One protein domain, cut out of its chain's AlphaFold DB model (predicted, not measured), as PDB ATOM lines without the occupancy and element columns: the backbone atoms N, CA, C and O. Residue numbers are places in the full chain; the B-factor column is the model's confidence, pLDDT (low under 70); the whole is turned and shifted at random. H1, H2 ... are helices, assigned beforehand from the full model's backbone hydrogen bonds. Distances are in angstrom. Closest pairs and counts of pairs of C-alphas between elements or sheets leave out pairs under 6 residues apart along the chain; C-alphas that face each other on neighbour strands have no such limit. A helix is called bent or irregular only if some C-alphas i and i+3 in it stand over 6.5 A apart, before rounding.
ATOM      1  N   ALA A   2      25.538 -30.813  21.437       90.62
ATOM      2  CA  ALA A   2      26.799 -30.864  20.681       90.62
ATOM      3  C   ALA A   2      27.922 -31.606  21.443       90.62
ATOM      4  O   ALA A   2      28.499 -32.549  20.915       90.62
ATOM      5  N   ALA A   3      28.083 -31.330  22.742       92.19
ATOM      6  CA  ALA A   3      28.991 -32.091  23.609       92.19
ATOM      7  C   ALA A   3      28.639 -33.592  23.738       92.19
ATOM      8  O   ALA A   3      29.515 -34.412  23.983       92.19
ATOM      9  N   ALA A   4      27.365 -33.973  23.576       92.56
ATOM     10  CA  ALA A   4      26.965 -35.383  23.582       92.56
ATOM     11  C   ALA A   4      27.359 -36.082  22.274       92.56
ATOM     12  O   ALA A   4      27.736 -37.245  22.311       92.56
ATOM     13  N   VAL A   5      27.339 -35.378  21.139       93.62
ATOM     14  CA  VAL A   5      27.857 -35.917  19.873       93.62
ATOM     15  C   VAL A   5      29.363 -36.149  19.976       93.62
ATOM     16  O   VAL A   5      29.812 -37.271  19.767       93.62
ATOM     17  N   GLU A   6      30.131 -35.145  20.413       93.31
ATOM     18  CA  GLU A   6      31.583 -35.286  20.614       93.31
ATOM     19  C   GLU A   6      31.939 -36.408  21.595       93.31
ATOM     20  O   GLU A   6      32.877 -37.175  21.373       93.31
ATOM     21  N   LEU A   7      31.188 -36.522  22.693       94.25
ATOM     22  CA  LEU A   7      31.398 -37.580  23.671       94.25
ATOM     23  C   LEU A   7      31.080 -38.963  23.089       94.25
ATOM     24  O   LEU A   7      31.826 -39.904  23.345       94.25
ATOM     25  N   GLY A   8      30.010 -39.093  22.302       95.00
ATOM     26  CA  GLY A   8      29.618 -40.357  21.677       95.00
ATOM     27  C   GLY A   8      30.691 -40.886  20.731       95.00
ATOM     28  O   GLY A   8      31.025 -42.071  20.792       95.00
ATOM     29  N   GLU A   9      31.294 -39.994  19.939       95.06
ATOM     30  CA  GLU A   9      32.446 -40.313  19.088       95.06
ATOM     31  C   GLU A   9      33.654 -40.766  19.918       95.06
ATOM     32  O   GLU A   9      34.221 -41.831  19.683       95.06
ATOM     33  N   ARG A  10      34.012 -40.006  20.961       96.50
ATOM     34  CA  ARG A  10      35.157 -40.327  21.834       96.50
ATOM     35  C   ARG A  10      35.001 -41.647  22.585       96.50
ATOM     36  O   ARG A  10      36.000 -42.290  22.893       96.50
ATOM     37  N   LEU A  11      33.768 -42.025  22.915       96.75
ATOM     38  CA  LEU A  11      33.458 -43.278  23.600       96.75
ATOM     39  C   LEU A  11      33.293 -44.466  22.639       96.75
ATOM     40  O   LEU A  11      33.109 -45.586  23.108       96.75
ATOM     41  N   GLY A  12      33.330 -44.248  21.318       97.06
ATOM     42  CA  GLY A  12      33.095 -45.297  20.318       97.06
ATOM     43  C   GLY A  12      31.648 -45.803  20.267       97.06
ATOM     44  O   GLY A  12      31.386 -46.860  19.699       97.06
ATOM     45  N   VAL A  13      30.709 -45.067  20.868       95.12
ATOM     46  CA  VAL A  13      29.265 -45.369  20.847       95.12
ATOM     47  C   VAL A  13      28.602 -44.770  19.600       95.12
ATOM     48  O   VAL A  13      27.572 -45.271  19.156       95.12
ATOM     49  N   GLY A  14      29.220 -43.730  19.032       94.44
ATOM     50  CA  GLY A  14      28.697 -42.927  17.932       94.44
ATOM     51  C   GLY A  14      27.860 -41.752  18.441       94.44
ATOM     52  O   GLY A  14      27.072 -41.868  19.390       94.44
ATOM     53  N   GLY A  15      28.072 -40.581  17.844       92.69
ATOM     54  CA  GLY A  15      27.454 -39.333  18.270       92.69
ATOM     55  C   GLY A  15      25.935 -39.352  18.134       92.69
ATOM     56  O   GLY A  15      25.234 -38.937  19.055       92.69
ATOM     57  N   GLU A  16      25.408 -39.896  17.034       91.94
ATOM     58  CA  GLU A  16      23.960 -40.016  16.814       91.94
ATOM     59  C   GLU A  16      23.292 -40.989  17.787       91.94
ATOM     60  O   GLU A  16      22.189 -40.722  18.272       91.94
ATOM     61  N   GLN A  17      23.953 -42.102  18.111       94.56
ATOM     62  CA  GLN A  17      23.435 -43.100  19.045       94.56
ATOM     63  C   GLN A  17      23.342 -42.510  20.451       94.56
ATOM     64  O   GLN A  17      22.289 -42.603  21.092       94.56
ATOM     65  N   LEU A  18      24.405 -41.840  20.916       95.00
ATOM     66  CA  LEU A  18      24.378 -41.172  22.216       95.00
ATOM     67  C   LEU A  18      23.350 -40.033  22.230       95.00
ATOM     68  O   LEU A  18      22.606 -39.881  23.199       95.00
ATOM     69  N   LEU A  19      23.238 -39.267  21.144       93.69
ATOM     70  CA  LEU A  19      22.254 -38.195  21.040       93.69
ATOM     71  C   LEU A  19      20.806 -38.711  21.056       93.69
ATOM     72  O   LEU A  19      19.945 -38.118  21.710       93.69
ATOM     73  N   SER A  20      20.552 -39.847  20.410       93.38
ATOM     74  CA  SER A  20      19.250 -40.524  20.422       93.38
ATOM     75  C   SER A  20      18.881 -41.022  21.820       93.38
ATOM     76  O   SER A  20      17.737 -40.866  22.244       93.38
ATOM     77  N   ALA A  21      19.849 -41.541  22.582       95.56
ATOM     78  CA  ALA A  21      19.635 -41.911  23.981       95.56
ATOM     79  C   ALA A  21      19.289 -40.687  24.848       95.56
ATOM     80  O   ALA A  21      18.369 -40.740  25.668       95.56
ATOM     81  N   VAL A  22      19.968 -39.553  24.631       95.38
ATOM     82  CA  VAL A  22      19.656 -38.295  25.328       95.38
ATOM     83  C   VAL A  22      18.220 -37.840  25.032       95.38
ATOM     84  O   VAL A  22      17.529 -37.406  25.958       95.38
ATOM     85  N   ALA A  23      17.740 -37.988  23.791       94.62
ATOM     86  CA  ALA A  23      16.400 -37.561  23.366       94.62
ATOM     87  C   ALA A  23      15.246 -38.231  24.130       94.62
ATOM     88  O   ALA A  23      14.188 -37.624  24.299       94.62
ATOM     89  N   VAL A  24      15.456 -39.450  24.628       95.94
ATOM     90  CA  VAL A  24      14.460 -40.222  25.393       95.94
ATOM     91  C   VAL A  24      14.731 -40.219  26.903       95.94
ATOM     92  O   VAL A  24      14.123 -40.980  27.650       95.94
ATOM     93  N   SER A  25      15.630 -39.347  27.365       95.88
ATOM     94  CA  SER A  25      16.023 -39.203  28.771       95.88
ATOM     95  C   SER A  25      15.638 -37.830  29.342       95.88
ATOM     96  O   SER A  25      15.010 -37.003  28.675       95.88
ATOM     97  N   SER A  26      16.056 -37.544  30.579       95.56
ATOM     98  CA  SER A  26      15.913 -36.216  31.194       95.56
ATOM     99  C   SER A  26      16.705 -35.114  30.477       95.56
ATOM    100  O   SER A  26      16.395 -33.942  30.659       95.56
ATOM    101  N   GLY A  27      17.687 -35.465  29.636       92.69
ATOM    102  CA  GLY A  27      18.476 -34.509  28.850       92.69
ATOM    103  C   GLY A  27      17.792 -33.993  27.577       92.69
ATOM    104  O   GLY A  27      18.403 -33.233  26.818       92.69
ATOM    105  N   ARG A  28      16.542 -34.397  27.309       95.25
ATOM    106  CA  ARG A  28      15.766 -33.898  26.167       95.25
ATOM    107  C   ARG A  28      15.565 -32.379  26.249       95.25
ATOM    108  O   ARG A  28      15.326 -31.827  27.320       95.25
ATOM    109  N   SER A  29      15.636 -31.690  25.111       94.56
ATOM    110  CA  SER A  29      15.471 -30.230  25.032       94.56
ATOM    111  C   SER A  29      14.978 -29.792  23.653       94.56
ATOM    112  O   SER A  29      15.067 -30.551  22.687       94.56
ATOM    113  N   HIS A  30      14.504 -28.547  23.541       94.31
ATOM    114  CA  HIS A  30      14.113 -27.971  22.250       94.31
ATOM    115  C   HIS A  30      15.283 -27.877  21.266       94.31
ATOM    116  O   HIS A  30      15.097 -28.173  20.094       94.31
ATOM    117  N   ALA A  31      16.494 -27.558  21.739       92.56
ATOM    118  CA  ALA A  31      17.685 -27.537  20.889       92.56
ATOM    119  C   ALA A  31      17.950 -28.909  20.245       92.56
ATOM    120  O   ALA A  31      18.238 -28.996  19.056       92.56
ATOM    121  N   LEU A  32      17.785 -29.988  21.015       94.12
ATOM    122  CA  LEU A  32      17.900 -31.346  20.489       94.12
ATOM    123  C   LEU A  32      16.793 -31.669  19.473       94.12
ATOM    124  O   LEU A  32      17.084 -32.228  18.419       94.12
ATOM    125  N   ALA A  33      15.547 -31.270  19.738       93.44
ATOM    126  CA  ALA A  33      14.459 -31.445  18.775       93.44
ATOM    127  C   ALA A  33      14.731 -30.699  17.451       93.44
ATOM    128  O   ALA A  33      14.488 -31.239  16.375       93.44
ATOM    129  N   SER A  34      15.298 -29.489  17.513       93.50
ATOM    130  CA  SER A  34      15.715 -28.736  16.325       93.50
ATOM    131  C   SER A  34      16.813 -29.444  15.532       93.50
ATOM    132  O   SER A  34      16.809 -29.385  14.308       93.50
ATOM    133  N   VAL A  35      17.730 -30.144  16.198       93.12
ATOM    134  CA  VAL A  35      18.763 -30.935  15.516       93.12
ATOM    135  C   VAL A  35      18.214 -32.176  14.859       93.12
ATOM    136  O   VAL A  35      18.572 -32.447  13.722       93.12
ATOM    137  N   GLN A  36      17.292 -32.880  15.510       91.06
ATOM    138  CA  GLN A  36      16.606 -34.004  14.872       91.06
ATOM    139  C   GLN A  36      15.821 -33.559  13.629       91.06
ATOM    140  O   GLN A  36      15.766 -34.296  12.650       91.06
ATOM    141  N   LEU A  37      15.258 -32.345  13.639       92.00
ATOM    142  CA  LEU A  37      14.578 -31.769  12.477       92.00
ATOM    143  C   LEU A  37      15.549 -31.399  11.341       92.00
ATOM    144  O   LEU A  37      15.217 -31.578  10.173       92.00
ATOM    145  N   LEU A  38      16.723 -30.863  11.680       92.19
ATOM    146  CA  LEU A  38      17.737 -30.426  10.711       92.19
ATOM    147  C   LEU A  38      18.698 -31.546  10.279       92.19
ATOM    148  O   LEU A  38      19.534 -31.322   9.407       92.19
ATOM    149  N   GLY A  39      18.576 -32.735  10.867       89.25
ATOM    150  CA  GLY A  39      19.365 -33.926  10.560       89.25
ATOM    151  C   GLY A  39      20.603 -34.076  11.441       89.25
ATOM    152  O   GLY A  39      20.788 -35.127  12.045       89.25
ATOM    153  N   ASP A  40      21.428 -33.036  11.560       89.06
ATOM    154  CA  ASP A  40      22.691 -33.121  12.296       89.06
ATOM    155  C   ASP A  40      23.072 -31.819  13.028       89.06
ATOM    156  O   ASP A  40      22.539 -30.731  12.777       89.06
ATOM    157  N   VAL A  41      24.013 -31.935  13.973       91.62
ATOM    158  CA  VAL A  41      24.491 -30.808  14.791       91.62
ATOM    159  C   VAL A  41      25.217 -29.757  13.954       91.62
ATOM    160  O   VAL A  41      25.077 -28.569  14.227       91.62
ATOM    161  N   GLY A  42      25.971 -30.157  12.931       92.69
ATOM    162  CA  GLY A  42      26.686 -29.238  12.049       92.69
ATOM    163  C   GLY A  42      25.736 -28.373  11.219       92.69
ATOM    164  O   GLY A  42      25.943 -27.165  11.106       92.69
ATOM    165  N   THR A  43      24.668 -28.960  10.684       93.50
ATOM    166  CA  THR A  43      23.602 -28.261   9.960       93.50
ATOM    167  C   THR A  43      22.858 -27.310  10.890       93.50
ATOM    168  O   THR A  43      22.676 -26.140  10.548       93.50
ATOM    169  N   PHE A  44      22.520 -27.749  12.103       93.44
ATOM    170  CA  PHE A  44      21.955 -26.859  13.115       93.44
ATOM    171  C   PHE A  44      22.868 -25.686  13.451       93.44
ATOM    172  O   PHE A  44      22.410 -24.549  13.417       93.44
ATOM    173  N   THR A  45      24.150 -25.931  13.718       93.31
ATOM    174  CA  THR A  45      25.132 -24.878  14.000       93.31
ATOM    175  C   THR A  45      25.187 -23.876  12.849       93.31
ATOM    176  O   THR A  45      25.050 -22.678  13.068       93.31
ATOM    177  N   LYS A  46      25.273 -24.339  11.598       93.56
ATOM    178  CA  LYS A  46      25.287 -23.448  10.423       93.56
ATOM    179  C   LYS A  46      24.047 -22.553  10.335       93.56
ATOM    180  O   LYS A  46      24.180 -21.379  10.002       93.56
ATOM    181  N   VAL A  47      22.863 -23.092  10.625       94.06
ATOM    182  CA  VAL A  47      21.590 -22.360  10.529       94.06
ATOM    183  C   VAL A  47      21.369 -21.439  11.733       94.06
ATOM    184  O   VAL A  47      20.932 -20.303  11.568       94.06
ATOM    185  N   ALA A  48      21.667 -21.912  12.942       92.06
ATOM    186  CA  ALA A  48      21.327 -21.232  14.186       92.06
ATOM    187  C   ALA A  48      22.402 -20.242  14.651       92.06
ATOM    188  O   ALA A  48      22.051 -19.201  15.205       92.06
ATOM    189  N   SER A  49      23.695 -20.516  14.424       91.31
ATOM    190  CA  SER A  49      24.795 -19.704  14.969       91.31
ATOM    191  C   SER A  49      24.690 -18.202  14.681       91.31
ATOM    192  O   SER A  49      24.942 -17.438  15.607       91.31
ATOM    193  N   PRO A  50      24.292 -17.719  13.484       91.50
ATOM    194  CA  PRO A  50      24.157 -16.279  13.250       91.50
ATOM    195  C   PRO A  50      23.135 -15.606  14.177       91.50
ATOM    196  O   PRO A  50      23.354 -14.488  14.639       91.50
ATOM    197  N   PHE A  51      22.033 -16.296  14.469       93.31
ATOM    198  CA  PHE A  51      20.989 -15.800  15.363       93.31
ATOM    199  C   PHE A  51      21.402 -15.947  16.829       93.31
ATOM    200  O   PHE A  51      21.256 -15.006  17.604       93.31
ATOM    201  N   LEU A  52      21.993 -17.088  17.190       94.06
ATOM    202  CA  LEU A  52      22.457 -17.333  18.552       94.06
ATOM    203  C   LEU A  52      23.571 -16.368  18.963       94.06
ATOM    204  O   LEU A  52      23.521 -15.865  20.075       94.06
ATOM    205  N   ARG A  53      24.528 -16.045  18.083       94.62
ATOM    206  CA  ARG A  53      25.610 -15.086  18.384       94.62
ATOM    207  C   ARG A  53      25.072 -13.721  18.789       94.62
ATOM    208  O   ARG A  53      25.457 -13.200  19.829       94.62
ATOM    209  N   LYS A  54      24.157 -13.149  17.993       94.38
ATOM    210  CA  LYS A  54      23.596 -11.823  18.305       94.38
ATOM    211  C   LYS A  54      22.799 -11.836  19.612       94.38
ATOM    212  O   LYS A  54      22.893 -10.887  20.384       94.38
ATOM    213  N   ASP A  55      22.050 -12.907  19.868       95.69
ATOM    214  CA  ASP A  55      21.201 -13.012  21.055       95.69
ATOM    215  C   ASP A  55      22.052 -13.254  22.311       95.69
ATOM    216  O   ASP A  55      21.827 -12.622  23.339       95.69
ATOM    217  N   VAL A  56      23.093 -14.087  22.211       95.38
ATOM    218  CA  VAL A  56      24.072 -14.318  23.282       95.38
ATOM    219  C   VAL A  56      24.840 -13.041  23.607       95.38
ATOM    220  O   VAL A  56      24.937 -12.697  24.781       95.38
ATOM    221  N   ALA A  57      25.323 -12.301  22.606       94.62
ATOM    222  CA  ALA A  57      26.006 -11.027  22.831       94.62
ATOM    223  C   ALA A  57      25.103 -10.021  23.564       94.62
ATOM    224  O   ALA A  57      25.534  -9.388  24.526       94.62
ATOM    225  N   ALA A  58      23.830  -9.922  23.169       95.62
ATOM    226  CA  ALA A  58      22.858  -9.075  23.854       95.62
ATOM    227  C   ALA A  58      22.610  -9.523  25.306       95.62
ATOM    228  O   ALA A  58      22.548  -8.685  26.203       95.62
ATOM    229  N   CYS A  59      22.508 -10.832  25.558       95.31
ATOM    230  CA  CYS A  59      22.368 -11.371  26.911       95.31
ATOM    231  C   CYS A  59      23.606 -11.122  27.781       95.31
ATOM    232  O   CYS A  59      23.451 -10.863  28.971       95.31
ATOM    233  N   VAL A  60      24.813 -11.184  27.207       95.25
ATOM    234  CA  VAL A  60      26.064 -10.876  27.914       95.25
ATOM    235  C   VAL A  60      26.083  -9.417  28.352       95.25
ATOM    236  O   VAL A  60      26.256  -9.157  29.539       95.25
ATOM    237  N   VAL A  61      25.805  -8.485  27.436       95.94
ATOM    238  CA  VAL A  61      25.727  -7.050  27.759       95.94
ATOM    239  C   VAL A  61      24.665  -6.787  28.827       95.94
ATOM    240  O   VAL A  61      24.928  -6.106  29.811       95.94
ATOM    241  N   ALA A  62      23.478  -7.381  28.690       97.25
ATOM    242  CA  ALA A  62      22.407  -7.203  29.668       97.25
ATOM    243  C   ALA A  62      22.765  -7.756  31.060       97.25
ATOM    244  O   ALA A  62      22.350  -7.189  32.071       97.25
ATOM    245  N   ALA A  63      23.514  -8.860  31.129       96.38
ATOM    246  CA  ALA A  63      23.988  -9.411  32.393       96.38
ATOM    247  C   ALA A  63      25.042  -8.505  33.042       96.38
ATOM    248  O   ALA A  63      24.963  -8.255  34.243       96.38
ATOM    249  N   GLU A  64      25.973  -7.966  32.249       95.25
ATOM    250  CA  GLU A  64      26.974  -6.995  32.704       95.25
ATOM    251  C   GLU A  64      26.307  -5.724  33.254       95.25
ATOM    252  O   GLU A  64      26.598  -5.323  34.383       95.25
ATOM    253  N   ASP A  65      25.337  -5.162  32.528       97.56
ATOM    254  CA  ASP A  65      24.569  -3.983  32.950       97.56
ATOM    255  C   ASP A  65      23.774  -4.227  34.244       97.56
ATOM    256  O   ASP A  65      23.610  -3.327  35.072       97.56
ATOM    257  N   ALA A  66      23.284  -5.453  34.442       97.38
ATOM    258  CA  ALA A  66      22.549  -5.853  35.638       97.38
ATOM    259  C   ALA A  66      23.455  -6.275  36.811       97.38
ATOM    260  O   ALA A  66      22.943  -6.576  37.892       97.38
ATOM    261  N   GLY A  67      24.779  -6.333  36.622       97.00
ATOM    262  CA  GLY A  67      25.722  -6.853  37.617       97.00
ATOM    263  C   GLY A  67      25.543  -8.349  37.913       97.00
ATOM    264  O   GLY A  67      25.842  -8.800  39.019       97.00
ATOM    265  N   VAL A  68      25.017  -9.114  36.953       97.38
ATOM    266  CA  VAL A  68      24.775 -10.557  37.064       97.38
ATOM    267  C   VAL A  68      25.979 -11.330  36.534       97.38
ATOM    268  O   VAL A  68      26.364 -11.190  35.376       97.38
ATOM    269  N   ASP A  69      26.532 -12.212  37.366       94.19
ATOM    270  CA  ASP A  69      27.555 -13.164  36.934       94.19
ATOM    271  C   ASP A  69      26.920 -14.334  36.164       94.19
ATOM    272  O   ASP A  69      26.079 -15.071  36.685       94.19
ATOM    273  N   LEU A  70      27.344 -14.515  34.912       93.38
ATOM    274  CA  LEU A  70      26.912 -15.620  34.053       93.38
ATOM    275  C   LEU A  70      27.539 -16.967  34.447       93.38
ATOM    276  O   LEU A  70      27.049 -18.018  34.020       93.38
ATOM    277  N   GLY A  71      28.617 -16.962  35.235       93.56
ATOM    278  CA  GLY A  71      29.268 -18.158  35.759       93.56
ATOM    279  C   GLY A  71      29.571 -19.194  34.674       93.56
ATOM    280  O   GLY A  71      30.219 -18.909  33.665       93.56
ATOM    281  N   TRP A  72      29.067 -20.419  34.850       93.06
ATOM    282  CA  TRP A  72      29.304 -21.514  33.902       93.06
ATOM    283  C   TRP A  72      28.770 -21.229  32.492       93.06
ATOM    284  O   TRP A  72      29.360 -21.697  31.517       93.06
ATOM    285  N   LEU A  73      27.715 -20.419  32.350       91.75
ATOM    286  CA  LEU A  73      27.185 -20.066  31.032       91.75
ATOM    287  C   LEU A  73      28.233 -19.319  30.200       91.75
ATOM    288  O   LEU A  73      28.337 -19.568  29.002       91.75
ATOM    289  N   ARG A  74      29.066 -18.488  30.841       93.94
ATOM    290  CA  ARG A  74      30.154 -17.787  30.155       93.94
ATOM    291  C   ARG A  74      31.152 -18.761  29.532       93.94
ATOM    292  O   ARG A  74      31.509 -18.607  28.373       93.94
ATOM    293  N   SER A  75      31.510 -19.827  30.250       92.88
ATOM    294  CA  SER A  75      32.416 -20.857  29.719       92.88
ATOM    295  C   SER A  75      31.853 -21.589  28.492       92.88
ATOM    296  O   SER A  75      32.605 -21.951  27.593       92.88
ATOM    297  N   VAL A  76      30.529 -21.775  28.424       92.31
ATOM    298  CA  VAL A  76      29.863 -22.400  27.269       92.31
ATOM    299  C   VAL A  76      29.826 -21.456  26.068       92.31
ATOM    300  O   VAL A  76      29.935 -21.923  24.941       92.31
ATOM    301  N   VAL A  77      29.680 -20.149  26.294       92.75
ATOM    302  CA  VAL A  77      29.735 -19.141  25.225       92.75
ATOM    303  C   VAL A  77      31.140 -19.051  24.629       92.75
ATOM    304  O   VAL A  77      31.271 -19.048  23.410       92.75
ATOM    305  N   ASP A  78      32.165 -19.028  25.481       92.94
ATOM    306  CA  ASP A  78      33.545 -18.760  25.059       92.94
ATOM    307  C   ASP A  78      34.279 -20.003  24.522       92.94
ATOM    308  O   ASP A  78      35.190 -19.880  23.710       92.94
ATOM    309  N   ALA A  79      33.933 -21.203  24.999       91.75
ATOM    310  CA  ALA A  79      34.668 -22.436  24.687       91.75
ATOM    311  C   ALA A  79      33.756 -23.626  24.353       91.75
ATOM    312  O   ALA A  79      34.192 -24.781  24.345       91.75
ATOM    313  N   GLY A  80      32.466 -23.369  24.138       90.69
ATOM    314  CA  GLY A  80      31.519 -24.406  23.771       90.69
ATOM    315  C   GLY A  80      31.746 -24.938  22.351       90.69
ATOM    316  O   GLY A  80      32.343 -24.276  21.511       90.69
TER     317      GLY A  80
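This is residues 2 to 80 of the 85 residues of an uncharacterized protein of Streptomyces sp. SID10244 (UniProt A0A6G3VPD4). What shape do these atoms make? It is a loose, open frame: the long kinked helix H4 makes the longest axis, with the short helices H1, H2 and H3 clustered at its first end. Past the far end of H4 the chain folds back, and the short helix H5 returns near H4, towards the cluster. What is it made of? The printed part has 79 residues with five named helices, in the order H1, H2, H3, H4, H5, and no named strand; its class is all helix. How large is it? It is loose, with a radius of gyration of the C-alphas of 14.6 A, and elongated, with spans of 43 by 23 by 21 A.

How does the printed part begin? H1, residues 2 to 10, touches H2, residues 15 to 23, at a steep tilt of 50 degrees, opposite ways; their closest C-alphas, of Val 5 and Gly 15, are 3.8 A apart. What follows? H3, residues 30 to 38, is close to H2 but not clearly touching, with the C-alphas of Ala 23 and Leu 32 closest at 7.0 A. H4, residues 41 to 65, touches H3 only at the corner by their link, with its residues 41 to 44 alone; the closest C-alphas, of Val 35 and Phe 44, are 5.7 A apart. Where does the last helix sit? H5, residues 72 to 79, touches no helix but is near H4: the closest C-alphas, of Val 56 and Val 77, are 7.7 A apart. H5 is apart from H1, H2 and H3. Are the helix backbones complete? In H1, H2, H3 and H5 every O i to N i+4 pair is within hydrogen-bond range; in H4 18 of 21 are.

Where do the first and last helices lie? H1 begins at C-alpha 2, (26.799, -30.864, 20.681), and H5 ends at C-alpha 79, (34.668, -22.436, 24.687). Where is the long helix, and is it straight? H4 runs 32.4 A from C-alpha 41, (24.491, -30.808, 14.791), to C-alpha 65, (24.569, -3.983, 32.950). It has a kink of 61 degrees near residue 48 and is irregular: C-alphas 47 and 50 are 7.1 A apart. How long are the others? H1 measures 12.7 A, H2 and H3 12.3 A each, and H5 10.7 A from first to last C-alpha.

How far does it reach? The two C-alphas farthest apart, of Gly 12 and Asp 65, are 44.0 A apart, while those of Ala 2 and Gly 80 are 8.6 A apart. Residues 61 to 67, of which 61 to 65 belong to H4, stand free. Is it continuous and confident? The printed part has no cut and no long link. The mean pLDDT of the printed part is 93.9, and no printed residue is under 70.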